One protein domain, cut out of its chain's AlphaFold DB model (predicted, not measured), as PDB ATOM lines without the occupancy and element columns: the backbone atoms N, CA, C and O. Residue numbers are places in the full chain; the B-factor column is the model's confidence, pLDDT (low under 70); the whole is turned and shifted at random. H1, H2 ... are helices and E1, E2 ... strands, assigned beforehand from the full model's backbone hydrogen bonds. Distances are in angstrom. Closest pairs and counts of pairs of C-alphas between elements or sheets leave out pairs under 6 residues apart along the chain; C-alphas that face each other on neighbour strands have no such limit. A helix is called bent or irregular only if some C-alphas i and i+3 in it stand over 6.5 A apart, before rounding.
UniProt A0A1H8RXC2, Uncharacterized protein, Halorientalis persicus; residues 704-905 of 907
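Overview. This is residues 704 to 905 of the 907 residues of an uncharacterized protein of Halorientalis persicus (UniProt A0A1H8RXC2). Two small antiparallel sheets of three strands lie partly face to face with their strands crossed, a loose sandwich of E1 E3 E6 and E2 E5 E4. At one end the long helix H4 packs on E4, with H1, H2 and H3 gathered round H4; toward the other end H5 and H6 cover opposite faces of the sheet E1 E3 E6. The printed part has 202 residues, with eight named helices and six named strands in the order H1 H2 H3 H4 E1 H5 E2 H6 E3 E4 H7 E5 E6 H8, and its class is mixed, helices and strands. It is compact, with a radius of gyration of the C-alphas of 16.9 A and spans of 50 by 40 by 30 A.

Along the chain. H1 is residues 704 to 712, beginning at C-alpha 704 (121.145, 128.637, 131.233). H2 is 716 to 729, 19.8 A long, H3 739 to 749, and H4 770 to 790, 30.5 A. E1 is 795 to 803, 25.5 A, H5 804 to 811, E2 822 to 825, and H6 828 to 838, only just irregular: C-alphas 829 and 832 are 6.6 A apart. E3 is 852 to 860, 24.9 A, E4 864 to 867, H7 872 to 876, E5 881 to 884, E6 896 to 899, and H8 900 to 904, ending at C-alpha 904 (106.527, 98.854, 143.099).

Arrangement. H4 is the hub. It touches H3 with residues 772 to 777 alone, closest C-alphas Ala 744 and Val 773, 4.5 A, at a steep tilt of 60 degrees. It touches H2, closest C-alphas Asp 718 and Thr 775, 6.3 A, and only just touches H1, with 3 pairs of C-alphas within 8 A. H2, H3, H4 and H7 only graze the sheet E2 E5 E4. In that order its strands are antiparallel; N 824 and O 882 are 2.9 A apart, N 883 and O 866 2.9 A. The sheet E1 E3 E6 is antiparallel too: N 798 and O 857 are 2.9 A apart, N 854 and O 898 2.8 A. The sheets form a sandwich, two sheets face to face, strands at 80 degrees; the closest C-alphas of E1 and E2, Arg 800 and Trp 824, are 5.0 A apart. H5, height 7.3 A, and H6, height 9.5 A, lie on opposite faces of E1 E3 E6, three layers; H8, over none of the strands, is on the same face as H6, which it touches at Gly 832 and Thr 904, closest C-alphas 5.5 A. Every O i to N i+4 pair is within hydrogen-bond range in the helices but for H6, 5 of 7.

Size, cuts and confidence. The C-alphas farthest apart, Ser 714 and Glu 850, are 50.2 A apart. The printed part has no cut. The links H3 to H4, H6 to E3 and E5 to E6 are long. Mean pLDDT of the printed part is 76.6; 60 residues are under 70, among them 704 to 714, 721 to 741 and 751 to 766.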
ATOM      1  N   GLY A 704     120.960 127.311 130.625       39.56
ATOM      2  CA  GLY A 704     121.145 128.637 131.233       39.56
ATOM      3  C   GLY A 704     121.237 128.607 132.762       39.56
ATOM      4  O   GLY A 704     121.813 129.513 133.356       39.56
ATOM      5  N   LEU A 705     120.718 127.552 133.394       40.00
ATOM      6  CA  LEU A 705     120.671 127.422 134.851       40.00
ATOM      7  C   LEU A 705     122.027 126.968 135.415       40.00
ATOM      8  O   LEU A 705     122.509 127.527 136.393       40.00
ATOM      9  N   ILE A 706     122.712 126.056 134.718       40.78
ATOM     10  CA  ILE A 706     124.034 125.536 135.120       40.78
ATOM     11  C   ILE A 706     125.139 126.581 134.902       40.78
ATOM     12  O   ILE A 706     126.008 126.781 135.751       40.78
ATOM     13  N   LYS A 707     125.080 127.308 133.780       44.28
ATOM     14  CA  LYS A 707     125.987 128.433 133.512       44.28
ATOM     15  C   LYS A 707     125.735 129.597 134.476       44.28
ATOM     16  O   LYS A 707     126.682 130.225 134.933       44.28
ATOM     17  N   GLY A 708     124.471 129.809 134.857       49.31
ATOM     18  CA  GLY A 708     124.063 130.773 135.875       49.31
ATOM     19  C   GLY A 708     124.711 130.516 137.235       49.31
ATOM     20  O   GLY A 708     125.222 131.462 137.825       49.31
ATOM     21  N   ALA A 709     124.784 129.265 137.701       47.59
ATOM     22  CA  ALA A 709     125.444 128.924 138.965       47.59
ATOM     23  C   ALA A 709     126.929 129.314 138.953       47.59
ATOM     24  O   ALA A 709     127.398 130.023 139.837       47.59
ATOM     25  N   TYR A 710     127.660 128.916 137.910       46.22
ATOM     26  CA  TYR A 710     129.105 129.144 137.788       46.22
ATOM     27  C   TYR A 710     129.466 130.623 137.536       46.22
ATOM     28  O   TYR A 710     130.523 131.096 137.957       46.22
ATOM     29  N   GLU A 711     128.581 131.371 136.868       50.00
ATOM     30  CA  GLU A 711     128.739 132.805 136.582       50.00
ATOM     31  C   GLU A 711     128.243 133.715 137.727       50.00
ATOM     32  O   GLU A 711     128.651 134.876 137.781       50.00
ATOM     33  N   THR A 712     127.424 133.206 138.662       56.00
ATOM     34  CA  THR A 712     126.957 133.949 139.857       56.00
ATOM     35  C   THR A 712     128.097 134.215 140.842       56.00
ATOM     36  O   THR A 712     128.135 135.271 141.475       56.00
ATOM     37  N   PHE A 713     129.074 133.308 140.922       62.38
ATOM     38  CA  PHE A 713     130.268 133.486 141.743       62.38
ATOM     39  C   PHE A 713     131.344 134.221 140.942       62.38
ATOM     40  O   PHE A 713     131.822 133.744 139.908       62.38
ATOM     41  N   SER A 714     131.698 135.427 141.388       58.88
ATOM     42  CA  SER A 714     132.713 136.257 140.728       58.88
ATOM     43  C   SER A 714     134.145 135.858 141.087       58.88
ATOM     44  O   SER A 714     135.054 136.172 140.322       58.88
ATOM     45  N   ASP A 715     134.338 135.190 142.226       70.88
ATOM     46  CA  ASP A 715     135.643 134.743 142.719       70.88
ATOM     47  C   ASP A 715     135.963 133.316 142.231       70.88
ATOM     48  O   ASP A 715     135.111 132.428 142.231       70.88
ATOM     49  N   GLU A 716     137.200 133.091 141.788       65.25
ATOM     50  CA  GLU A 716     137.674 131.790 141.303       65.25
ATOM     51  C   GLU A 716     137.780 130.747 142.432       65.25
ATOM     52  O   GLU A 716     137.520 129.567 142.198       65.25
ATOM     53  N   SER A 717     138.054 131.182 143.668       64.75
ATOM     54  CA  SER A 717     138.002 130.361 144.886       64.75
ATOM     55  C   SER A 717     136.578 129.880 145.178       64.75
ATOM     56  O   SER A 717     136.370 128.706 145.498       64.75
ATOM     57  N   ASP A 718     135.579 130.750 144.993       68.81
ATOM     58  CA  ASP A 718     134.168 130.393 145.160       68.81
ATOM     59  C   ASP A 718     133.698 129.447 144.052       68.81
ATOM     60  O   ASP A 718     133.043 128.450 144.345       68.81
ATOM     61  N   ARG A 719     134.101 129.671 142.792       71.50
ATOM     62  CA  ARG A 719     133.821 128.734 141.685       71.50
ATOM     63  C   ARG A 719     134.448 127.367 141.913       71.50
ATOM     64  O   ARG A 719     133.791 126.354 141.688       71.50
ATOM     65  N   GLN A 720     135.691 127.325 142.388       70.25
ATOM     66  CA  GLN A 720     136.345 126.070 142.745       70.25
ATOM     67  C   GLN A 720     135.636 125.403 143.929       70.25
ATOM     68  O   GLN A 720     135.455 124.192 143.924       70.25
ATOM     69  N   THR A 721     135.176 126.175 144.916       68.69
ATOM     70  CA  THR A 721     134.403 125.659 146.055       68.69
ATOM     71  C   THR A 721     133.041 125.118 145.616       68.69
ATOM     72  O   THR A 721     132.644 124.064 146.095       68.69
ATOM     73  N   VAL A 722     132.360 125.763 144.666       69.56
ATOM     74  CA  VAL A 722     131.091 125.304 144.074       69.56
ATOM     75  C   VAL A 722     131.288 124.068 143.202       69.56
ATOM     76  O   VAL A 722     130.508 123.129 143.302       69.56
ATOM     77  N   SER A 723     132.366 124.005 142.420       69.69
ATOM     78  CA  SER A 723     132.748 122.790 141.692       69.69
ATOM     79  C   SER A 723     133.087 121.641 142.639       69.69
ATOM     80  O   SER A 723     132.748 120.492 142.371       69.69
ATOM     81  N   ASN A 724     133.758 121.936 143.752       67.75
ATOM     82  CA  ASN A 724     134.045 120.943 144.778       67.75
ATOM     83  C   ASN A 724     132.759 120.535 145.512       67.75
ATOM     84  O   ASN A 724     132.641 119.376 145.881       67.75
ATOM     85  N   LEU A 725     131.792 121.443 145.700       64.06
ATOM     86  CA  LEU A 725     130.464 121.145 146.245       64.06
ATOM     87  C   LEU A 725     129.718 120.175 145.326       64.06
ATOM     88  O   LEU A 725     129.355 119.096 145.781       64.06
ATOM     89  N   THR A 726     129.559 120.496 144.041       64.25
ATOM     90  CA  THR A 726     128.823 119.646 143.085       64.25
ATOM     91  C   THR A 726     129.449 118.261 142.915       64.25
ATOM     92  O   THR A 726     128.718 117.281 142.780       64.25
ATOM     93  N   GLN A 727     130.781 118.156 142.989       62.12
ATOM     94  CA  GLN A 727     131.499 116.874 142.970       62.12
ATOM     95  C   GLN A 727     131.424 116.124 144.309       62.12
ATOM     96  O   GLN A 727     131.321 114.899 144.323       62.12
ATOM     97  N   ALA A 728     131.448 116.834 145.440       61.41
ATOM     98  CA  ALA A 728     131.381 116.240 146.775       61.41
ATOM     99  C   ALA A 728     130.026 115.590 147.069       61.41
ATOM    100  O   ALA A 728     129.985 114.572 147.755       61.41
ATOM    101  N   TRP A 729     128.931 116.163 146.561       63.31
ATOM    102  CA  TRP A 729     127.585 115.620 146.754       63.31
ATOM    103  C   TRP A 729     127.342 114.319 145.983       63.31
ATOM    104  O   TRP A 729     126.522 113.513 146.414       63.31
ATOM    105  N   ALA A 730     128.111 114.072 144.919       55.06
ATOM    106  CA  ALA A 730     128.158 112.790 144.217       55.06
ATOM    107  C   ALA A 730     129.063 111.745 144.918       55.06
ATOM    108  O   ALA A 730     129.097 110.579 144.523       55.06
ATOM    109  N   GLY A 731     129.816 112.147 145.954       48.25
ATOM    110  CA  GLY A 731     130.753 111.308 146.706       48.25
ATOM    111  C   GLY A 731     130.260 110.927 148.108       48.25
ATOM    112  O   GLY A 731     129.444 111.607 148.727       48.25
ATOM    113  N   TRP A 732     130.779 109.822 148.659       50.84
ATOM    114  CA  TRP A 732     130.449 109.409 150.030       50.84
ATOM    115  C   TRP A 732     130.990 110.416 151.069       50.84
ATOM    116  O   TRP A 732     132.146 110.834 150.967       50.84
ATOM    117  N   PRO A 733     130.240 110.715 152.153       47.16
ATOM    118  CA  PRO A 733     130.618 111.694 153.187       47.16
ATOM    119  C   PRO A 733     131.884 111.345 153.996       47.16
ATOM    120  O   PRO A 733     132.261 112.069 154.918       47.16
ATOM    121  N   THR A 734     132.536 110.217 153.701       49.41
ATOM    122  CA  THR A 734     133.776 109.753 154.340       49.41
ATOM    123  C   THR A 734     135.043 110.401 153.783       49.41
ATOM    124  O   THR A 734     136.108 110.209 154.369       49.41
ATOM    125  N   ASP A 735     134.963 111.124 152.665       56.56
ATOM    126  CA  ASP A 735     136.131 111.784 152.083       56.56
ATOM    127  C   ASP A 735     136.531 113.020 152.915       56.56
ATOM    128  O   ASP A 735     135.734 113.939 153.127       56.56
ATOM    129  N   SER A 736     137.783 113.047 153.392       55.84
ATOM    130  CA  SER A 736     138.334 114.148 154.187       55.84
ATOM    131  C   SER A 736     138.310 115.495 153.474       55.84
ATOM    132  O   SER A 736     138.341 116.527 154.149       55.84
ATOM    133  N   ASP A 737     138.236 115.485 152.147       54.41
ATOM    134  CA  ASP A 737     138.258 116.688 151.321       54.41
ATOM    135  C   ASP A 737     136.845 117.270 151.154       54.41
ATOM    136  O   ASP A 737     136.670 118.485 151.052       54.41
ATOM    137  N   THR A 738     135.811 116.429 151.274       63.22
ATOM    138  CA  THR A 738     134.394 116.847 151.277       63.22
ATOM    139  C   THR A 738     133.899 117.232 152.675       63.22
ATOM    140  O   THR A 738     132.913 117.951 152.844       63.22
ATOM    141  N   ALA A 739     134.624 116.807 153.708       64.69
ATOM    142  CA  ALA A 739     134.294 116.982 155.114       64.69
ATOM    143  C   ALA A 739     133.923 118.420 155.558       64.69
ATOM    144  O   ALA A 739     132.938 118.592 156.290       64.69
ATOM    145  N   PRO A 740     134.662 119.477 155.163       67.06
ATOM    146  CA  PRO A 740     134.303 120.854 155.505       67.06
ATOM    147  C   PRO A 740     132.986 121.314 154.859       67.06
ATOM    148  O   PRO A 740     132.295 122.152 155.432       67.06
ATOM    149  N   LEU A 741     132.613 120.747 153.709       66.31
ATOM    150  CA  LEU A 741     131.413 121.114 152.949       66.31
ATOM    151  C   LEU A 741     130.147 120.542 153.595       66.31
ATOM    152  O   LEU A 741     129.199 121.281 153.861       66.31
ATOM    153  N   TRP A 742     130.183 119.274 154.012       71.44
ATOM    154  CA  TRP A 742     129.124 118.681 154.840       71.44
ATOM    155  C   TRP A 742     128.933 119.451 156.155       71.44
ATOM    156  O   TRP A 742     127.809 119.620 156.633       71.44
ATOM    157  N   LYS A 743     130.025 119.978 156.729       75.69
ATOM    158  CA  LYS A 743     129.974 120.815 157.936       75.69
ATOM    159  C   LYS A 743     129.428 122.225 157.682       75.69
ATOM    160  O   LYS A 743     128.879 122.830 158.607       75.69
ATOM    161  N   ALA A 744     129.589 122.761 156.476       73.75
ATOM    162  CA  ALA A 744     129.006 124.033 156.066       73.75
ATOM    163  C   ALA A 744     127.486 123.912 155.882       73.75
ATOM    164  O   ALA A 744     126.738 124.693 156.467       73.75
ATOM    165  N   ALA A 745     127.027 122.862 155.200       70.50
ATOM    166  CA  ALA A 745     125.605 122.579 155.019       70.50
ATOM    167  C   ALA A 745     124.881 122.262 156.349       70.50
ATOM    168  O   ALA A 745     123.746 122.691 156.563       70.50
ATOM    169  N   GLU A 746     125.558 121.600 157.299       76.12
ATOM    170  CA  GLU A 746     125.073 121.439 158.682       76.12
ATOM    171  C   GLU A 746     124.811 122.799 159.358       76.12
ATOM    172  O   GLU A 746     123.782 123.004 160.000       76.12
ATOM    173  N   GLN A 747     125.733 123.755 159.203       77.38
ATOM    174  CA  GLN A 747     125.605 125.088 159.799       77.38
ATOM    175  C   GLN A 747     124.517 125.934 159.129       77.38
ATOM    176  O   GLN A 747     123.860 126.704 159.831       77.38
ATOM    177  N   ALA A 748     124.317 125.779 157.817       68.56
ATOM    178  CA  ALA A 748     123.291 126.490 157.053       68.56
ATOM    179  C   ALA A 748     121.872 125.996 157.388       68.56
ATOM    180  O   ALA A 748     120.991 126.795 157.704       68.56
ATOM    181  N   THR A 749     121.666 124.677 157.413       69.06
ATOM    182  CA  THR A 749     120.344 124.054 157.647       69.06
ATOM    183  C   THR A 749     119.980 123.931 159.129       69.06
ATOM    184  O   THR A 749     118.826 123.694 159.488       69.06
ATOM    185  N   GLY A 750     120.965 124.061 160.024       71.12
ATOM    186  CA  GLY A 750     120.795 123.783 161.450       71.12
ATOM    187  C   GLY A 750     120.557 122.302 161.758       71.12
ATOM    188  O   GLY A 750     120.202 121.975 162.893       71.12
ATOM    189  N   ASN A 751     120.742 121.418 160.770       69.06
ATOM    190  CA  ASN A 751     120.747 119.976 160.963       69.06
ATOM    191  C   ASN A 751     121.961 119.583 161.828       69.06
ATOM    192  O   ASN A 751     122.918 120.343 161.955       69.06
ATOM    193  N   ARG A 752     121.947 118.409 162.456       63.03
ATOM    194  CA  ARG A 752     123.126 117.852 163.132       63.03
ATOM    195  C   ARG A 752     123.544 116.615 162.386       63.03
ATOM    196  O   ARG A 752     123.025 115.562 162.721       63.03
ATOM    197  N   ASN A 753     124.513 116.733 161.481       62.00
ATOM    198  CA  ASN A 753     125.218 115.571 160.950       62.00
ATOM    199  C   ASN A 753     125.865 114.834 162.133       62.00
ATOM    200  O   ASN A 753     126.946 115.205 162.598       62.00
ATOM    201  N   ASP A 754     125.135 113.876 162.709       50.84
ATOM    202  CA  ASP A 754     125.525 113.227 163.949       50.84
ATOM    203  C   ASP A 754     126.747 112.355 163.647       50.84
ATOM    204  O   ASP A 754     126.644 111.411 162.862       50.84
ATOM    205  N   PRO A 755     127.909 112.625 164.267       44.97
ATOM    206  CA  PRO A 755     129.114 111.829 164.078       44.97
ATOM    207  C   PRO A 755     128.953 110.339 164.425       44.97
ATOM    208  O   PRO A 755     129.905 109.586 164.253       44.97
ATOM    209  N   THR A 756     127.818 109.919 164.983       45.38
ATOM    210  CA  THR A 756     127.550 108.534 165.384       45.38
ATOM    211  C   THR A 756     126.611 107.770 164.455       45.38
ATOM    212  O   THR A 756     126.339 106.603 164.736       45.38
ATOM    213  N   ASP A 757     126.145 108.358 163.349       45.41
ATOM    214  CA  ASP A 757     125.255 107.632 162.442       45.41
ATOM    215  C   ASP A 757     126.045 106.563 161.655       45.41
ATOM    216  O   ASP A 757     127.009 106.842 160.942       45.41
ATOM    217  N   ILE A 758     125.659 105.305 161.878       39.50
ATOM    218  CA  ILE A 758     126.161 104.039 161.312       39.50
ATOM    219  C   ILE A 758     127.503 103.486 161.845       39.50
ATOM    220  O   ILE A 758     127.600 102.266 161.982       39.50
ATOM    221  N   THR A 759     128.517 104.285 162.212       38.28
ATOM    222  CA  THR A 759     129.876 103.722 162.483       38.28
ATOM    223  C   THR A 759     130.521 104.029 163.843       38.28
ATOM    224  O   THR A 759     131.678 103.656 164.062       38.28
ATOM    225  N   ASP A 760     129.824 104.688 164.779       39.06
ATOM    226  CA  ASP A 760     130.368 105.074 166.103       39.06
ATOM    227  C   ASP A 760     131.682 105.907 166.043       39.06
ATOM    228  O   ASP A 760     132.360 106.117 167.057       39.06
ATOM    229  N   THR A 761     132.051 106.421 164.862       40.28
ATOM    230  CA  THR A 761     133.295 107.152 164.608       40.28
ATOM    231  C   THR A 761     132.958 108.540 164.081       40.28
ATOM    232  O   THR A 761     132.326 108.628 163.033       40.28
ATOM    233  N   PRO A 762     133.395 109.633 164.742       45.66
ATOM    234  CA  PRO A 762     133.053 110.969 164.296       45.66
ATOM    235  C   PRO A 762     133.518 111.233 162.875       45.66
ATOM    236  O   PRO A 762     134.716 111.416 162.662       45.66
ATOM    237  N   MET A 763     132.574 111.272 161.931       50.00
ATOM    238  CA  MET A 763     132.909 111.430 160.517       50.00
ATOM    239  C   MET A 763     133.640 112.751 160.255       50.00
ATOM    240  O   MET A 763     134.459 112.816 159.351       50.00
ATOM    241  N   LEU A 764     133.415 113.794 161.068       54.44
ATOM    242  CA  LEU A 764     133.878 115.147 160.760       54.44
ATOM    243  C   LEU A 764     134.298 115.915 162.025       54.44
ATOM    244  O   LEU A 764     133.473 116.504 162.721       54.44
ATOM    245  N   GLN A 765     135.601 115.945 162.337       55.75
ATOM    246  CA  GLN A 765     136.168 116.922 163.291       55.75
ATOM    247  C   GLN A 765     136.630 118.223 162.612       55.75
ATOM    248  O   GLN A 765     137.128 119.127 163.287       55.75
ATOM    249  N   ASN A 766     136.456 118.339 161.295       60.50
ATOM    250  CA  ASN A 766     136.904 119.495 160.532       60.50
ATOM    251  C   ASN A 766     135.942 120.669 160.742       60.50
ATOM    252  O   ASN A 766     134.732 120.540 160.572       60.50
ATOM    253  N   GLN A 767     136.476 121.821 161.151       70.25
ATOM    254  CA  GLN A 767     135.724 123.074 161.142       70.25
ATOM    255  C   GLN A 767     135.726 123.618 159.712       70.25
ATOM    256  O   GLN A 767     136.798 123.776 159.133       70.25
ATOM    257  N   ALA A 768     134.547 123.907 159.159       73.81
ATOM    258  CA  ALA A 768     134.438 124.676 157.922       73.81
ATOM    259  C   ALA A 768     134.944 126.105 158.163       73.81
ATOM    260  O   ALA A 768     134.693 126.678 159.232       73.81
ATOM    261  N   SER A 769     135.665 126.680 157.198       79.75
ATOM    262  CA  SER A 769     136.018 128.098 157.272       79.75
ATOM    263  C   SER A 769     134.738 128.947 157.147       79.75
ATOM    264  O   SER A 769     133.768 128.500 156.532       79.75
ATOM    265  N   PRO A 770     134.690 130.165 157.717       80.44
ATOM    266  CA  PRO A 770     133.542 131.058 157.539       80.44
ATOM    267  C   PRO A 770     133.219 131.358 156.068       80.44
ATOM    268  O   PRO A 770     132.060 131.569 155.741       80.44
ATOM    269  N   GLU A 771     134.238 131.353 155.207       79.19
ATOM    270  CA  GLU A 771     134.121 131.531 153.757       79.19
ATOM    271  C   GLU A 771     133.395 130.342 153.124       79.19
ATOM    272  O   GLU A 771     132.344 130.531 152.538       79.19
ATOM    273  N   THR A 772     133.827 129.105 153.395       77.44
ATOM    274  CA  THR A 772     133.148 127.890 152.914       77.44
ATOM    275  C   THR A 772     131.691 127.797 153.383       77.44
ATOM    276  O   THR A 772     130.834 127.299 152.657       77.44
ATOM    277  N   VAL A 773     131.391 128.274 154.598       80.56
ATOM    278  CA  VAL A 773     130.008 128.357 155.102       80.56
ATOM    279  C   VAL A 773     129.187 129.362 154.299       80.56
ATOM    280  O   VAL A 773     128.036 129.077 153.982       80.56
ATOM    281  N   GLN A 774     129.770 130.515 153.968       82.94
ATOM    282  CA  GLN A 774     129.106 131.531 153.160       82.94
ATOM    283  C   GLN A 774     128.889 131.042 151.723       82.94
ATOM    284  O   GLN A 774     127.765 131.110 151.247       82.94
ATOM    285  N   THR A 775     129.899 130.451 151.078       79.62
ATOM    286  CA  THR A 775     129.788 129.922 149.710       79.62
ATOM    287  C   THR A 775     128.729 128.817 149.606       79.62
ATOM    288  O   THR A 775     127.970 128.776 148.643       79.62
ATOM    289  N   ALA A 776     128.621 127.936 150.610       81.38
ATOM    290  CA  ALA A 776     127.571 126.916 150.643       81.38
ATOM    291  C   ALA A 776     126.161 127.518 150.790       81.38
ATOM    292  O   ALA A 776     125.220 127.006 150.188       81.38
ATOM    293  N   ALA A 777     126.014 128.597 151.567       84.12
ATOM    294  CA  ALA A 777     124.746 129.315 151.698       84.12
ATOM    295  C   ALA A 777     124.373 130.045 150.397       84.12
ATOM    296  O   ALA A 777     123.242 129.940 149.939       84.12
ATOM    297  N   ASP A 778     125.338 130.707 149.759       85.31
ATOM    298  CA  ASP A 778     125.132 131.399 148.485       85.31
ATOM    299  C   ASP A 778     124.771 130.404 147.359       85.31
ATOM    300  O   ASP A 778     123.943 130.695 146.495       85.31
ATOM    301  N   TYR A 779     125.349 129.197 147.382       85.94
ATOM    302  CA  TYR A 779     124.990 128.120 146.454       85.94
ATOM    303  C   TYR A 779     123.567 127.593 146.690       85.94
ATOM    304  O   TYR A 779     122.820 127.391 145.736       85.94
ATOM    305  N   GLN A 780     123.161 127.423 147.949       88.81
ATOM    306  CA  GLN A 780     121.797 127.029 148.310       88.81
ATOM    307  C   GLN A 780     120.759 128.083 147.890       88.81
ATOM    308  O   GLN A 780     119.688 127.727 147.393       88.81
ATOM    309  N   ASP A 781     121.079 129.371 148.044       88.75
ATOM    310  CA  ASP A 781     120.238 130.470 147.559       88.75
ATOM    311  C   ASP A 781     120.071 130.385 146.032       88.75
ATOM    312  O   ASP A 781     118.953 130.481 145.525       88.75
ATOM    313  N   HIS A 782     121.152 130.094 145.300       87.25
ATOM    314  CA  HIS A 782     121.086 129.882 143.853       87.25
ATOM    315  C   HIS A 782     120.209 128.677 143.471       87.25
ATOM    316  O   HIS A 782     119.339 128.801 142.609       87.25
ATOM    317  N   VAL A 783     120.393 127.525 144.124       87.88
ATOM    318  CA  VAL A 783     119.545 126.334 143.918       87.88
ATOM    319  C   VAL A 783     118.076 126.672 144.167       87.88
ATOM    320  O   VAL A 783     117.205 126.277 143.389       87.88
ATOM    321  N   SER A 784     117.804 127.459 145.209       90.50
ATOM    322  CA  SER A 784     116.451 127.865 145.570       90.50
ATOM    323  C   SER A 784     115.805 128.764 144.518       90.50
ATOM    324  O   SER A 784     114.652 128.542 144.141       90.50
ATOM    325  N   ASP A 785     116.549 129.744 144.004       89.00
ATOM    326  CA  ASP A 785     116.080 130.642 142.949       89.00
ATOM    327  C   ASP A 785     115.733 129.859 141.675       89.00
ATOM    328  O   ASP A 785     114.652 130.027 141.108       89.00
ATOM    329  N   VAL A 786     116.610 128.937 141.263       86.44
ATOM    330  CA  VAL A 786     116.398 128.106 140.072       86.44
ATOM    331  C   VAL A 786     115.187 127.187 140.229       86.44
ATOM    332  O   VAL A 786     114.339 127.112 139.338       86.44
ATOM    333  N   LEU A 787     115.067 126.489 141.360       87.94
ATOM    334  CA  LEU A 787     113.926 125.604 141.593       87.94
ATOM    335  C   LEU A 787     112.615 126.382 141.713       87.94
ATOM    336  O   LEU A 787     111.594 125.894 141.239       87.94
ATOM    337  N   GLY A 788     112.633 127.598 142.264       87.25
ATOM    338  CA  GLY A 788     111.459 128.470 142.293       87.25
ATOM    339  C   GLY A 788     110.959 128.842 140.890       87.25
ATOM    340  O   GLY A 788     109.752 128.988 140.679       87.25
ATOM    341  N   GLU A 789     111.865 128.944 139.911       83.75
ATOM    342  CA  GLU A 789     111.510 129.166 138.506       83.75
ATOM    343  C   GLU A 789     110.989 127.896 137.816       83.75
ATOM    344  O   GLU A 789     110.062 127.979 137.006       83.75
ATOM    345  N   VAL A 790     111.553 126.725 138.139       79.31
ATOM    346  CA  VAL A 790     111.258 125.451 137.457       79.31
ATOM    347  C   VAL A 790     110.048 124.714 138.046       79.31
ATOM    348  O   VAL A 790     109.248 124.157 137.296       79.31
ATOM    349  N   ALA A 791     109.887 124.699 139.369       75.19
ATOM    350  CA  ALA A 791     108.893 123.878 140.065       75.19
ATOM    351  C   ALA A 791     107.483 124.503 140.127       75.19
ATOM    352  O   ALA A 791     106.550 123.867 140.615       75.19
ATOM    353  N   GLU A 792     107.304 125.742 139.648       71.56
ATOM    354  CA  GLU A 792     106.046 126.505 139.748       71.56
ATOM    355  C   GLU A 792     105.465 126.564 141.190       71.56
ATOM    356  O   GLU A 792     104.243 126.590 141.380       71.56
ATOM    357  N   GLY A 793     106.313 126.605 142.228       78.69
ATOM    358  CA  GLY A 793     105.893 126.597 143.636       78.69
ATOM    359  C   GLY A 793     107.036 126.790 144.640       78.69
ATOM    360  O   GLY A 793     108.186 126.905 144.243       78.69
ATOM    361  N   ASP A 794     106.703 126.827 145.939       91.38
ATOM    362  CA  ASP A 794     107.669 126.975 147.052       91.38
ATOM    363  C   ASP A 794     108.137 125.608 147.617       91.38
ATOM    364  O   ASP A 794     108.890 125.553 148.590       91.38
ATOM    365  N   THR A 795     107.656 124.490 147.056       93.81
ATOM    366  CA  THR A 795     107.965 123.122 147.509       93.81
ATOM    367  C   THR A 795     108.232 122.182 146.336       93.81
ATOM    368  O   THR A 795     107.704 122.385 145.244       93.81
ATOM    369  N   ILE A 796     109.007 121.122 146.586       94.06
ATOM    370  CA  ILE A 796     109.168 119.968 145.692       94.06
ATOM    371  C   ILE A 796     108.639 118.695 146.361       94.06
ATOM    372  O   ILE A 796     108.794 118.506 147.570       94.06
ATOM    373  N   THR A 797     108.035 117.799 145.583       94.94
ATOM    374  CA  THR A 797     107.700 116.452 146.058       94.94
ATOM    375  C   THR A 797     108.948 115.578 145.961       94.94
ATOM    376  O   THR A 797     109.512 115.419 144.882       94.94
ATOM    377  N   ALA A 798     109.380 115.009 147.084       94.50
ATOM    378  CA  ALA A 798     110.559 114.152 147.145       94.50
ATOM    379  C   ALA A 798     110.251 112.825 147.848       94.50
ATOM    380  O   ALA A 798     109.437 112.760 148.778       94.50
ATOM    381  N   HIS A 799     110.939 111.768 147.423       94.12
ATOM    382  CA  HIS A 799     110.773 110.406 147.909       94.12
ATOM    383  C   HIS A 799     112.089 109.839 148.446       94.12
ATOM    384  O   HIS A 799     113.135 109.941 147.805       94.12
ATOM    385  N   ARG A 800     112.031 109.193 149.614       92.25
ATOM    386  CA  ARG A 800     113.183 108.536 150.239       92.25
ATOM    387  C   ARG A 800     112.892 107.084 150.563       92.25
ATOM    388  O   ARG A 800     111.914 106.782 151.250       92.25
ATOM    389  N   PHE A 801     113.786 106.212 150.116       91.38
ATOM    390  CA  PHE A 801     113.806 104.804 150.476       91.38
ATOM    391  C   PHE A 801     114.512 104.602 151.825       91.38
ATOM    392  O   PHE A 801     115.599 105.132 152.056       91.38
ATOM    393  N   LEU A 802     113.883 103.859 152.736       91.00
ATOM    394  CA  LEU A 802     114.425 103.518 154.053       91.00
ATOM    395  C   LEU A 802     114.180 102.037 154.337       91.00
ATOM    396  O   LEU A 802     113.089 101.535 154.087       91.00
ATOM    397  N   HIS A 803     115.157 101.357 154.934       91.25
ATOM    398  CA  HIS A 803     115.054  99.953 155.344       91.25
ATOM    399  C   HIS A 803     115.498  99.761 156.807       91.25
ATOM    400  O   HIS A 803     115.918 100.710 157.481       91.25
ATOM    401  N   GLY A 804     115.366  98.541 157.334       89.81
ATOM    402  CA  GLY A 804     115.838  98.181 158.675       89.81
ATOM    403  C   GLY A 804     115.084  98.879 159.817       89.81
ATOM    404  O   GLY A 804     113.869  99.077 159.756       89.81
ATOM    405  N   GLU A 805     115.798  99.262 160.884       88.06
ATOM    406  CA  GLU A 805     115.193  99.855 162.094       88.06
ATOM    407  C   GLU A 805     114.447 101.170 161.797       88.06
ATOM    408  O   GLU A 805     113.401 101.441 162.388       88.06
ATOM    409  N   ALA A 806     114.943 101.982 160.858       88.69
ATOM    410  CA  ALA A 806     114.286 103.223 160.453       88.69
ATOM    411  C   ALA A 806     112.911 102.958 159.817       88.69
ATOM    412  O   ALA A 806     111.927 103.609 160.175       88.69
ATOM    413  N   ALA A 807     112.830 101.960 158.931       92.62
ATOM    414  CA  ALA A 807     111.580 101.531 158.314       92.62
ATOM    415  C   ALA A 807     110.599 100.965 159.350       92.62
ATOM    416  O   ALA A 807     109.431 101.355 159.375       92.62
ATOM    417  N   GLU A 808     111.071 100.109 160.265       92.25
ATOM    418  CA  GLU A 808     110.241  99.545 161.336       92.25
ATOM    419  C   GLU A 808     109.643 100.642 162.233       92.25
ATOM    420  O   GLU A 808     108.450 100.622 162.551       92.25
ATOM    421  N   ARG A 809     110.446 101.645 162.605       91.88
ATOM    422  CA  ARG A 809     109.990 102.781 163.417       91.88
ATOM    423  C   ARG A 809     108.929 103.611 162.696       91.88
ATOM    424  O   ARG A 809     107.895 103.911 163.296       91.88
ATOM    425  N   LEU A 810     109.121 103.910 161.412       94.12
ATOM    426  CA  LEU A 810     108.140 104.658 160.620       94.12
ATOM    427  C   LEU A 810     106.824 103.893 160.428       94.12
ATOM    428  O   LEU A 810     105.755 104.481 160.590       94.12
ATOM    429  N   ARG A 811     106.867 102.572 160.201       93.31
ATOM    430  CA  ARG A 811     105.655 101.723 160.167       93.31
ATOM    431  C   ARG A 811     104.866 101.773 161.470       93.31
ATOM    432  O   ARG A 811     103.636 101.747 161.467       93.31
ATOM    433  N   ASN A 812     105.574 101.858 162.593       93.31
ATOM    434  CA  ASN A 812     104.972 101.973 163.918       93.31
ATOM    435  C   ASN A 812     104.457 103.393 164.228       93.31
ATOM    436  O   ASN A 812     103.884 103.612 165.300       93.31
ATOM    437  N   GLY A 813     104.615 104.347 163.300       93.12
ATOM    438  CA  GLY A 813     104.265 105.755 163.490       93.12
ATOM    439  C   GLY A 813     105.149 106.441 164.531       93.12
ATOM    440  O   GLY A 813     104.697 107.357 165.221       93.12
ATOM    441  N   GLU A 814     106.374 105.947 164.720       93.75
ATOM    442  CA  GLU A 814     107.340 106.554 165.622       93.75
ATOM    443  C   GLU A 814     108.040 107.736 164.956       93.75
ATOM    444  O   GLU A 814     108.379 107.695 163.779       93.75
ATOM    445  N   SER A 815     108.303 108.761 165.765       90.12
ATOM    446  CA  SER A 815     109.110 109.919 165.383       90.12
ATOM    447  C   SER A 815     110.498 109.478 164.921       90.12
ATOM    448  O   SER A 815     111.204 108.765 165.652       90.12
ATOM    449  N   LEU A 816     110.892 109.914 163.728       88.69
ATOM    450  CA  LEU A 816     112.201 109.704 163.135       88.69
ATOM    451  C   LEU A 816     112.721 111.056 162.613       88.69
ATOM    452  O   LEU A 816     112.479 111.407 161.458       88.69
ATOM    453  N   PRO A 817     113.431 111.831 163.456       83.75
ATOM    454  CA  PRO A 817     113.976 113.110 163.027       83.75
ATOM    455  C   PRO A 817     114.988 112.887 161.890       83.75
ATOM    456  O   PRO A 817     115.779 111.941 161.980       83.75
ATOM    457  N   PRO A 818     114.999 113.732 160.851       77.81
ATOM    458  CA  PRO A 818     116.014 113.699 159.810       77.81
ATOM    459  C   PRO A 818     117.337 114.158 160.430       77.81
ATOM    460  O   PRO A 818     117.461 115.289 160.886       77.81
ATOM    461  N   ARG A 819     118.306 113.246 160.549       65.19
ATOM    462  CA  ARG A 819     119.578 113.509 161.253       65.19
ATOM    463  C   ARG A 819     120.732 113.858 160.329       65.19
ATOM    464  O   ARG A 819     121.796 114.226 160.796       65.19
ATOM    465  N   THR A 820     120.558 113.715 159.028       69.56
ATOM    466  CA  THR A 820     121.631 113.912 158.060       69.56
ATOM    467  C   THR A 820     121.059 114.474 156.777       69.56
ATOM    468  O   THR A 820     119.891 114.245 156.446       69.56
ATOM    469  N   LEU A 821     121.897 115.225 156.072       77.06
ATOM    470  CA  LEU A 821     121.723 115.463 154.647       77.06
ATOM    471  C   LEU A 821     121.606 114.120 153.937       77.06
ATOM    472  O   LEU A 821     122.372 113.196 154.217       77.06
ATOM    473  N   ALA A 822     120.616 114.005 153.067       81.44
ATOM    474  CA  ALA A 822     120.304 112.745 152.427       81.44
ATOM    475  C   ALA A 822     119.965 112.939 150.961       81.44
ATOM    476  O   ALA A 822     119.425 113.978 150.581       81.44
ATOM    477  N   SER A 823     120.246 111.892 150.196       85.19
ATOM    478  CA  SER A 823     119.746 111.692 148.847       85.19
ATOM    479  C   SER A 823     118.255 111.346 148.869       85.19
ATOM    480  O   SER A 823     117.795 110.550 149.701       85.19
ATOM    481  N   TRP A 824     117.505 111.987 147.977       91.69
ATOM    482  CA  TRP A 824     116.092 111.756 147.695       91.69
ATOM    483  C   TRP A 824     115.902 111.709 146.183       91.69
ATOM    484  O   TRP A 824     116.602 112.405 145.458       91.69
ATOM    485  N   THR A 825     114.913 110.962 145.704       91.44
ATOM    486  CA  THR A 825     114.471 111.075 144.308       91.44
ATOM    487  C   THR A 825     113.258 111.990 144.204       91.44
ATOM    488  O   THR A 825     112.391 111.997 145.080       91.44
ATOM    489  N   THR A 826     113.183 112.762 143.127       92.00
ATOM    490  CA  THR A 826     112.017 113.590 142.776       92.00
ATOM    491  C   THR A 826     111.058 112.894 141.805       92.00
ATOM    492  O   THR A 826     109.993 113.429 141.506       92.00
ATOM    493  N   ASP A 827     111.393 111.680 141.352       90.81
ATOM    494  CA  ASP A 827     110.553 110.872 140.467       90.81
ATOM    495  C   ASP A 827     110.164 109.550 141.129       90.81
ATOM    496  O   ASP A 827     110.977 108.640 141.305       90.81
ATOM    497  N   GLU A 828     108.877 109.421 141.442       87.44
ATOM    498  CA  GLU A 828     108.293 108.223 142.037       87.44
ATOM    499  C   GLU A 828     108.573 106.942 141.230       87.44
ATOM    500  O   GLU A 828     108.719 105.869 141.818       87.44
ATOM    501  N   ASN A 829     108.704 107.038 139.902       86.50
ATOM    502  CA  ASN A 829     108.923 105.875 139.038       86.50
ATOM    503  C   ASN A 829     110.335 105.289 139.175       86.50
ATOM    504  O   ASN A 829     110.538 104.105 138.911       86.50
ATOM    505  N   THR A 830     111.303 106.087 139.628       84.19
ATOM    506  CA  THR A 830     112.692 105.636 139.829       84.19
ATOM    507  C   THR A 830     112.869 104.843 141.124       84.19
ATOM    508  O   THR A 830     113.864 104.146 141.299       84.19
ATOM    509  N   ILE A 831     111.886 104.868 142.029       82.62
ATOM    510  CA  ILE A 831     111.984 104.211 143.338       82.62
ATOM    511  C   ILE A 831     112.133 102.695 143.202       82.62
ATOM    512  O   ILE A 831     112.871 102.092 143.975       82.62
ATOM    513  N   GLY A 832     111.470 102.076 142.220       80.25
ATOM    514  CA  GLY A 832     111.640 100.647 141.946       80.25
ATOM    515  C   GLY A 832     113.087 100.300 141.598       80.25
ATOM    516  O   GLY A 832     113.643  99.360 142.155       80.25
ATOM    517  N   GLN A 833     113.720 101.130 140.771       80.88
ATOM    518  CA  GLN A 833     115.126 100.981 140.414       80.88
ATOM    519  C   GLN A 833     116.044 101.192 141.626       80.88
ATOM    520  O   GLN A 833     116.938 100.385 141.850       80.88
ATOM    521  N   VAL A 834     115.781 102.205 142.459       76.94
ATOM    522  CA  VAL A 834     116.551 102.444 143.695       76.94
ATOM    523  C   VAL A 834     116.449 101.257 144.660       76.94
ATOM    524  O   VAL A 834     117.430 100.913 145.310       76.94
ATOM    525  N   ILE A 835     115.287 100.603 144.751       78.62
ATOM    526  CA  ILE A 835     115.098  99.393 145.567       78.62
ATOM    527  C   ILE A 835     115.936  98.232 145.023       78.62
ATOM    528  O   ILE A 835     116.628  97.561 145.793       78.62
ATOM    529  N   ASP A 836     115.888  98.014 143.709       75.50
ATOM    530  CA  ASP A 836     116.626  96.943 143.039       75.50
ATOM    531  C   ASP A 836     118.149  97.156 143.132       75.50
ATOM    532  O   ASP A 836     118.905  96.197 143.306       75.50
ATOM    533  N   GLU A 837     118.601  98.411 143.068       76.06
ATOM    534  CA  GLU A 837     120.010  98.806 143.179       76.06
ATOM    535  C   GLU A 837     120.525  98.789 144.621       76.06
ATOM    536  O   GLU A 837     121.666  98.382 144.855       76.06
ATOM    537  N   ALA A 838     119.696  99.181 145.598       71.31
ATOM    538  CA  ALA A 838     120.069  99.170 147.012       71.31
ATOM    539  C   ALA A 838     120.440  97.761 147.483       71.31
ATOM    540  O   ALA A 838     121.329  97.640 148.319       71.31
ATOM    541  N   GLY A 839     119.816  96.727 146.899       61.28
ATOM    542  CA  GLY A 839     120.320  95.360 146.747       61.28
ATOM    543  C   GLY A 839     120.551  94.555 148.027       61.28
ATOM    544  O   GLY A 839     120.021  93.455 148.142       61.28
ATOM    545  N   PHE A 840     121.340  95.062 148.974       73.12
ATOM    546  CA  PHE A 840     121.810  94.365 150.162       73.12
ATOM    547  C   PHE A 840     121.927  95.296 151.385       73.12
ATOM    548  O   PHE A 840     122.339  96.447 151.270       73.12
ATOM    549  N   ASP A 841     121.585  94.794 152.574       74.00
ATOM    550  CA  ASP A 841     121.799  95.477 153.852       74.00
ATOM    551  C   ASP A 841     123.293  95.518 154.247       74.00
ATOM    552  O   ASP A 841     124.166  94.991 153.552       74.00
ATOM    553  N   ALA A 842     123.610  96.147 155.386       65.50
ATOM    554  CA  ALA A 842     124.985  96.261 155.887       65.50
ATOM    555  C   ALA A 842     125.640  94.896 156.187       65.50
ATOM    556  O   ALA A 842     126.866  94.785 156.252       65.50
ATOM    557  N   GLU A 843     124.834  93.850 156.359       70.25
ATOM    558  CA  GLU A 843     125.249  92.470 156.568       70.25
ATOM    559  C   GLU A 843     125.317  91.655 155.260       70.25
ATOM    560  O   GLU A 843     125.676  90.473 155.295       70.25
ATOM    561  N   GLY A 844     125.030  92.272 154.109       71.19
ATOM    562  CA  GLY A 844     125.057  91.644 152.793       71.19
ATOM    563  C   GLY A 844     123.838  90.765 152.489       71.19
ATOM    564  O   GLY A 844     123.915  89.925 151.589       71.19
ATOM    565  N   ASN A 845     122.734  90.898 153.231       71.38
ATOM    566  CA  ASN A 845     121.479  90.201 152.936       71.38
ATOM    567  C   ASN A 845     120.626  91.031 151.979       71.38
ATOM    568  O   ASN A 845     120.586  92.247 152.139       71.38
ATOM    569  N   PRO A 846     119.899  90.409 151.036       76.88
ATOM    570  CA  PRO A 846     118.984  91.132 150.168       76.88
ATOM    571  C   PRO A 846     118.001  91.988 150.966       76.88
ATOM    572  O   PRO A 846     117.390  91.489 151.913       76.88
ATOM    573  N   ILE A 847     117.841  93.260 150.593       80.25
ATOM    574  CA  ILE A 847     116.805  94.105 151.196       80.25
ATOM    575  C   ILE A 847     115.471  93.679 150.593       80.25
ATOM    576  O   ILE A 847     115.140  94.021 149.461       80.25
ATOM    577  N   GLU A 848     114.698  92.906 151.347       82.44
ATOM    578  CA  GLU A 848     113.361  92.516 150.917       82.44
ATOM    579  C   GLU A 848     112.453  93.757 150.896       82.44
ATOM    580  O   GLU A 848     112.411  94.538 151.850       82.44
ATOM    581  N   ALA A 849     111.672  93.942 149.827       80.88
ATOM    582  CA  ALA A 849     110.757  95.084 149.703       80.88
ATOM    583  C   ALA A 849     109.700  95.133 150.831       80.88
ATOM    584  O   ALA A 849     109.111  96.179 151.098       80.88
ATOM    585  N   GLU A 850     109.448  94.009 151.508       82.81
ATOM    586  CA  GLU A 850     108.593  93.940 152.699       82.81
ATOM    587  C   GLU A 850     109.250  94.506 153.968       82.81
ATOM    588  O   GLU A 850     108.545  94.825 154.923       82.81
ATOM    589  N   ASP A 851     110.565  94.726 153.972       85.88
ATOM    590  CA  ASP A 851     111.338  95.282 155.088       85.88
ATOM    591  C   ASP A 851     111.713  96.759 154.894       85.88
ATOM    592  O   ASP A 851     112.311  97.371 155.785       85.88
ATOM    593  N   ALA A 852     111.270  97.362 153.788       90.88
ATOM    594  CA  ALA A 852     111.511  98.757 153.473       90.88
ATOM    595  C   ALA A 852     110.240  99.607 153.300       90.88
ATOM    596  O   ALA A 852     109.158  99.127 152.950       90.88
ATOM    597  N   VAL A 853     110.394 100.910 153.527       93.69
ATOM    598  CA  VAL A 853     109.358 101.928 153.338       93.69
ATOM    599  C   VAL A 853     109.849 103.044 152.429       93.69
ATOM    600  O   VAL A 853     111.038 103.352 152.361       93.69
ATOM    601  N   VAL A 854     108.895 103.690 151.772       93.94
ATOM    602  CA  VAL A 854     109.093 104.902 150.984       93.94
ATOM    603  C   VAL A 854     108.402 106.050 151.704       93.94
ATOM    604  O   VAL A 854     107.192 106.008 151.945       93.94
ATOM    605  N   VAL A 855     109.163 107.089 152.037       95.12
ATOM    606  CA  VAL A 855     108.648 108.327 152.631       95.12
ATOM    607  C   VAL A 855     108.515 109.372 151.535       95.12
ATOM    608  O   VAL A 855     109.495 109.685 150.873       95.12
ATOM    609  N   THR A 856     107.309 109.903 151.330       95.75
ATOM    610  CA  THR A 856     107.044 111.001 150.385       95.75
ATOM    611  C   THR A 856     106.726 112.288 151.143       95.75
ATOM    612  O   THR A 856     105.827 112.286 151.990       95.75
ATOM    613  N   MET A 857     107.438 113.377 150.853       95.31
ATOM    614  CA  MET A 857     107.281 114.674 151.524       95.31
ATOM    615  C   MET A 857     107.215 115.828 150.522       95.31
ATOM    616  O   MET A 857     107.849 115.780 149.475       95.31
ATOM    617  N   GLU A 858     106.472 116.873 150.893       96.12
ATOM    618  CA  GLU A 858     106.577 118.198 150.275       96.12
ATOM    619  C   GLU A 858     107.701 118.951 150.983       96.12
ATOM    620  O   GLU A 858     107.557 119.346 152.143       96.12
ATOM    621  N   VAL A 859     108.834 119.091 150.307       94.00
ATOM    622  CA  VAL A 859     110.044 119.697 150.853       94.00
ATOM    623  C   VAL A 859     110.110 121.153 150.401       94.00
ATOM    624  O   VAL A 859     110.076 121.399 149.195       94.00
ATOM    625  N   PRO A 860     110.195 122.125 151.327       93.88
ATOM    626  CA  PRO A 860     110.437 123.518 150.972       93.88
ATOM    627  C   PRO A 860     111.718 123.660 150.154       93.88
ATOM    628  O   PRO A 860     112.728 123.040 150.492       93.88
ATOM    629  N   ILE A 861     111.679 124.457 149.089       93.25
ATOM    630  CA  ILE A 861     112.823 124.630 148.186       93.25
ATOM    631  C   ILE A 861     114.057 125.145 148.941       93.25
ATOM    632  O   ILE A 861     115.167 124.711 148.649       93.25
ATOM    633  N   GLU A 862     113.869 125.953 149.991       89.69
ATOM    634  CA  GLU A 862     114.963 126.420 150.846       89.69
ATOM    635  C   GLU A 862     115.696 125.298 151.604       89.69
ATOM    636  O   GLU A 862     116.752 125.542 152.171       89.69
ATOM    637  N   ASN A 863     115.165 124.072 151.634       90.12
ATOM    638  CA  ASN A 863     115.808 122.909 152.254       90.12
ATOM    639  C   ASN A 863     116.540 122.012 151.233       90.12
ATOM    640  O   ASN A 863     117.077 120.966 151.615       90.12
ATOM    641  N   VAL A 864     116.552 122.385 149.949       91.69
ATOM    642  CA  VAL A 864     117.238 121.652 148.877       91.69
ATOM    643  C   VAL A 864     118.650 122.212 148.713       91.69
ATOM    644  O   VAL A 864     118.829 123.385 148.399       91.69
ATOM    645  N   MET A 865     119.658 121.373 148.946       89.38
ATOM    646  CA  MET A 865     121.071 121.749 148.833       89.38
ATOM    647  C   MET A 865     121.618 121.556 147.421       89.38
ATOM    648  O   MET A 865     122.544 122.262 147.040       89.38
ATOM    649  N   ASP A 866     121.084 120.584 146.681       90.69
ATOM    650  CA  ASP A 866     121.456 120.296 145.297       90.69
ATOM    651  C   ASP A 866     120.328 119.515 144.598       90.69
ATOM    652  O   ASP A 866     119.514 118.863 145.260       90.69
ATOM    653  N   HIS A 867     120.250 119.586 143.271       92.31
ATOM    654  CA  HIS A 867     119.167 119.003 142.483       92.31
ATOM    655  C   HIS A 867     119.636 118.628 141.070       92.31
ATOM    656  O   HIS A 867     120.315 119.420 140.419       92.31
ATOM    657  N   HIS A 868     119.215 117.471 140.546       88.50
ATOM    658  CA  HIS A 868     119.617 116.967 139.220       88.50
ATOM    659  C   HIS A 868     119.387 117.957 138.063       88.50
ATOM    660  O   HIS A 868     120.177 118.022 137.131       88.50
ATOM    661  N   ALA A 869     118.344 118.789 138.128       85.25
ATOM    662  CA  ALA A 869     118.109 119.832 137.120       85.25
ATOM    663  C   ALA A 869     119.211 120.917 137.057       85.25
ATOM    664  O   ALA A 869     119.281 121.663 136.081       85.25
ATOM    665  N   ILE A 870     120.038 121.026 138.100       83.38
ATOM    666  CA  ILE A 870     121.078 122.048 138.279       83.38
ATOM    667  C   ILE A 870     122.468 121.403 138.290       83.38
ATOM    668  O   ILE A 870     123.417 121.979 137.761       83.38
ATOM    669  N   ASN A 871     122.593 120.198 138.852       82.00
ATOM    670  CA  ASN A 871     123.842 119.454 138.893       82.00
ATOM    671  C   ASN A 871     123.844 118.314 137.854       82.00
ATOM    672  O   ASN A 871     123.120 117.326 138.015       82.00
ATOM    673  N   PRO A 872     124.683 118.413 136.805       74.25
ATOM    674  CA  PRO A 872     124.752 117.406 135.756       74.25
ATOM    675  C   PRO A 872     125.274 116.055 136.257       74.25
ATOM    676  O   PRO A 872     124.905 115.042 135.679       74.25
ATOM    677  N   GLU A 873     126.065 116.003 137.333       73.31
ATOM    678  CA  GLU A 873     126.526 114.733 137.915       73.31
ATOM    679  C   GLU A 873     125.355 113.951 138.527       73.31
ATOM    680  O   GLU A 873     125.199 112.758 138.268       73.31
ATOM    681  N   LEU A 874     124.458 114.645 139.239       75.38
ATOM    682  CA  LEU A 874     123.215 114.059 139.760       75.38
ATOM    683  C   LEU A 874     122.248 113.668 138.629       75.38
ATOM    684  O   LEU A 874     121.526 112.678 138.733       75.38
ATOM    685  N   ASN A 875     122.238 114.420 137.524       78.75
ATOM    686  CA  ASN A 875     121.448 114.073 136.340       78.75
ATOM    687  C   ASN A 875     121.989 112.825 135.625       78.75
ATOM    688  O   ASN A 875     121.221 111.960 135.211       78.75
ATOM    689  N   ASN A 876     123.313 112.713 135.509       72.19
ATOM    690  CA  ASN A 876     123.987 111.595 134.853       72.19
ATOM    691  C   ASN A 876     123.827 110.281 135.627       72.19
ATOM    692  O   ASN A 876     123.865 109.215 135.016       72.19
ATOM    693  N   ALA A 877     123.595 110.347 136.943       67.62
ATOM    694  CA  ALA A 877     123.232 109.182 137.745       67.62
ATOM    695  C   ALA A 877     121.865 108.581 137.353       67.62
ATOM    696  O   ALA A 877     121.576 107.442 137.709       67.62
ATOM    697  N   GLY A 878     121.022 109.309 136.606       67.94
ATOM    698  CA  GLY A 878     119.761 108.797 136.058       67.94
ATOM    699  C   GLY A 878     118.648 108.571 137.090       67.94
ATOM    700  O   GLY A 878     117.617 107.998 136.750       67.94
ATOM    701  N   GLN A 879     118.835 109.022 138.334       70.94
ATOM    702  CA  GLN A 879     117.913 108.778 139.452       70.94
ATOM    703  C   GLN A 879     116.998 109.971 139.794       70.94
ATOM    704  O   GLN A 879     116.234 109.891 140.754       70.94
ATOM    705  N   ASN A 880     117.046 111.077 139.034       86.19
ATOM    706  CA  ASN A 880     116.315 112.323 139.334       86.19
ATOM    707  C   ASN A 880     116.541 112.807 140.784       86.19
ATOM    708  O   ASN A 880     115.607 113.175 141.508       86.19
ATOM    709  N   GLU A 881     117.805 112.769 141.205       87.00
ATOM    710  CA  GLU A 881     118.240 112.945 142.589       87.00
ATOM    711  C   GLU A 881     118.162 114.408 143.072       87.00
ATOM    712  O   GLU A 881     118.325 115.364 142.305       87.00
ATOM    713  N   ALA A 882     117.906 114.579 144.369       90.75
ATOM    714  CA  ALA A 882     117.984 115.829 145.109       90.75
ATOM    715  C   ALA A 882     118.640 115.594 146.477       90.75
ATOM    716  O   ALA A 882     118.326 114.631 147.183       90.75
ATOM    717  N   ILE A 883     119.520 116.508 146.884       90.50
ATOM    718  CA  ILE A 883     120.165 116.486 148.196       90.50
ATOM    719  C   ILE A 883     119.387 117.399 149.134       90.50
ATOM    720  O   ILE A 883     119.300 118.606 148.911       90.50
ATOM    721  N   ILE A 884     118.817 116.834 150.197       90.00
ATOM    722  CA  ILE A 884     117.868 117.544 151.064       90.00
ATOM    723  C   ILE A 884     118.373 117.590 152.506       90.00
ATOM    724  O   ILE A 884     118.723 116.563 153.100       90.00
ATOM    725  N   GLY A 885     118.357 118.793 153.086       88.44
ATOM    726  CA  GLY A 885     118.665 119.062 154.488       88.44
ATOM    727  C   GLY A 885     117.435 119.556 155.246       88.44
ATOM    728  O   GLY A 885     117.145 120.746 155.255       88.44
ATOM    729  N   LEU A 886     116.721 118.648 155.915       85.69
ATOM    730  CA  LEU A 886     115.554 119.006 156.728       85.69
ATOM    731  C   LEU A 886     115.976 119.555 158.113       85.69
ATOM    732  O   LEU A 886     116.918 119.025 158.714       85.69
ATOM    733  N   PRO A 887     115.292 120.581 158.655       84.19
ATOM    734  CA  PRO A 887     115.587 121.138 159.976       84.19
ATOM    735  C   PRO A 887     115.269 120.157 161.118       84.19
ATOM    736  O   PRO A 887     114.384 119.315 161.008       84.19
ATOM    737  N   GLU A 888     115.919 120.327 162.284       80.62
ATOM    738  CA  GLU A 888     115.696 119.492 163.491       80.62
ATOM    739  C   GLU A 888     114.224 119.426 163.949       80.62
ATOM    740  O   GLU A 888     113.854 118.550 164.735       80.62
ATOM    741  N   SER A 889     113.404 120.403 163.553       83.75
ATOM    742  CA  SER A 889     111.982 120.449 163.890       83.75
ATOM    743  C   SER A 889     111.121 119.492 163.076       83.75
ATOM    744  O   SER A 889     109.994 119.234 163.503       83.75
ATOM    745  N   ASP A 890     111.624 119.017 161.940       88.38
ATOM    746  CA  ASP A 890     110.879 118.170 161.021       88.38
ATOM    747  C   ASP A 890     111.014 116.702 161.422       88.38
ATOM    748  O   ASP A 890     111.936 116.293 162.133       88.38
ATOM    749  N   ASP A 891     110.058 115.894 160.984       90.94
ATOM    750  CA  ASP A 891     110.002 114.476 161.295       90.94
ATOM    751  C   ASP A 891     109.648 113.703 160.027       90.94
ATOM    752  O   ASP A 891     108.675 114.029 159.346       90.94
ATOM    753  N   LEU A 892     110.406 112.651 159.705       92.00
ATOM    754  CA  LEU A 892     110.088 111.802 158.553       92.00
ATOM    755  C   LEU A 892     108.723 111.113 158.718       92.00
ATOM    756  O   LEU A 892     108.091 110.750 157.726       92.00
ATOM    757  N   ALA A 893     108.231 110.979 159.956       93.00
ATOM    758  CA  ALA A 893     106.889 110.480 160.246       93.00
ATOM    759  C   ALA A 893     105.761 111.451 159.841       93.00
ATOM    760  O   ALA A 893     104.605 111.028 159.778       93.00
ATOM    761  N   ASP A 894     106.069 112.724 159.561       93.25
ATOM    762  CA  ASP A 894     105.095 113.692 159.039       93.25
ATOM    763  C   ASP A 894     104.848 113.513 157.525       93.25
ATOM    764  O   ASP A 894     103.856 114.022 156.994       93.25
ATOM    765  N   GLY A 895     105.714 112.761 156.833       93.19
ATOM    766  CA  GLY A 895     105.557 112.383 155.431       93.19
ATOM    767  C   GLY A 895     104.528 111.272 155.192       93.19
ATOM    768  O   GLY A 895     104.067 110.582 156.103       93.19
ATOM    769  N   THR A 896     104.170 111.059 153.924       96.56
ATOM    770  CA  THR A 896     103.360 109.898 153.527       96.56
ATOM    771  C   THR A 896     104.253 108.663 153.475       96.56
ATOM    772  O   THR A 896     105.042 108.509 152.544       96.56
ATOM    773  N   VAL A 897     104.123 107.791 154.476       95.56
ATOM    774  CA  VAL A 897     104.855 106.520 154.573       95.56
ATOM    775  C   VAL A 897     104.072 105.417 153.859       95.56
ATOM    776  O   VAL A 897     102.912 105.167 154.195       95.56
ATOM    777  N   ARG A 898     104.705 104.751 152.889       94.94
ATOM    778  CA  ARG A 898     104.160 103.593 152.160       94.94
ATOM    779  C   ARG A 898     105.119 102.417 152.241       94.94
ATOM    780  O   ARG A 898     106.329 102.617 152.290       94.94
ATOM    781  N   GLU A 899     104.587 101.200 152.240       92.81
ATOM    782  CA  GLU A 899     105.432 100.012 152.082       92.81
ATOM    783  C   GLU A 899     106.059 100.030 150.684       92.81
ATOM    784  O   GLU A 899     105.383 100.385 149.715       92.81
ATOM    785  N   ALA A 900     107.325  99.631 150.550       88.44
ATOM    786  CA  ALA A 900     107.989  99.648 149.244       88.44
ATOM    787  C   ALA A 900     107.247  98.772 148.210       88.44
ATOM    788  O   ALA A 900     107.100  99.165 147.055       88.44
ATOM    789  N   THR A 901     106.657  97.654 148.654       88.00
ATOM    790  CA  THR A 901     105.788  96.787 147.829       88.00
ATOM    791  C   THR A 901     104.523  97.469 147.290       88.00
ATOM    792  O   THR A 901     103.999  97.049 146.262       88.00
ATOM    793  N   GLU A 902     104.011  98.511 147.954       87.75
ATOM    794  CA  GLU A 902     102.853  99.275 147.464       87.75
ATOM    795  C   GLU A 902     103.241 100.248 146.347       87.75
ATOM    796  O   GLU A 902     102.399 100.582 145.515       87.75
ATOM    797  N   VAL A 903     104.499 100.696 146.330       84.44
ATOM    798  CA  VAL A 903     105.032 101.628 145.326       84.44
ATOM    799  C   VAL A 903     105.475 100.875 144.072       84.44
ATOM    800  O   VAL A 903     105.207 101.329 142.967       84.44
ATOM    801  N   THR A 904     106.069  99.688 144.226       80.56
ATOM    802  CA  THR A 904     106.527  98.854 143.099       80.56
ATOM    803  C   THR A 904     105.443  97.946 142.507       80.56
ATOM    804  O   THR A 904     105.627  97.387 141.432       80.56
ATOM    805  N   GLY A 905     104.305  97.783 143.192       61.69
ATOM    806  CA  GLY A 905     103.239  96.834 142.839       61.69
ATOM    807  C   GLY A 905     102.083  97.383 141.989       61.69
ATOM    808  O   GLY A 905     101.013  96.767 141.977       61.69
TER     809      GLY A 905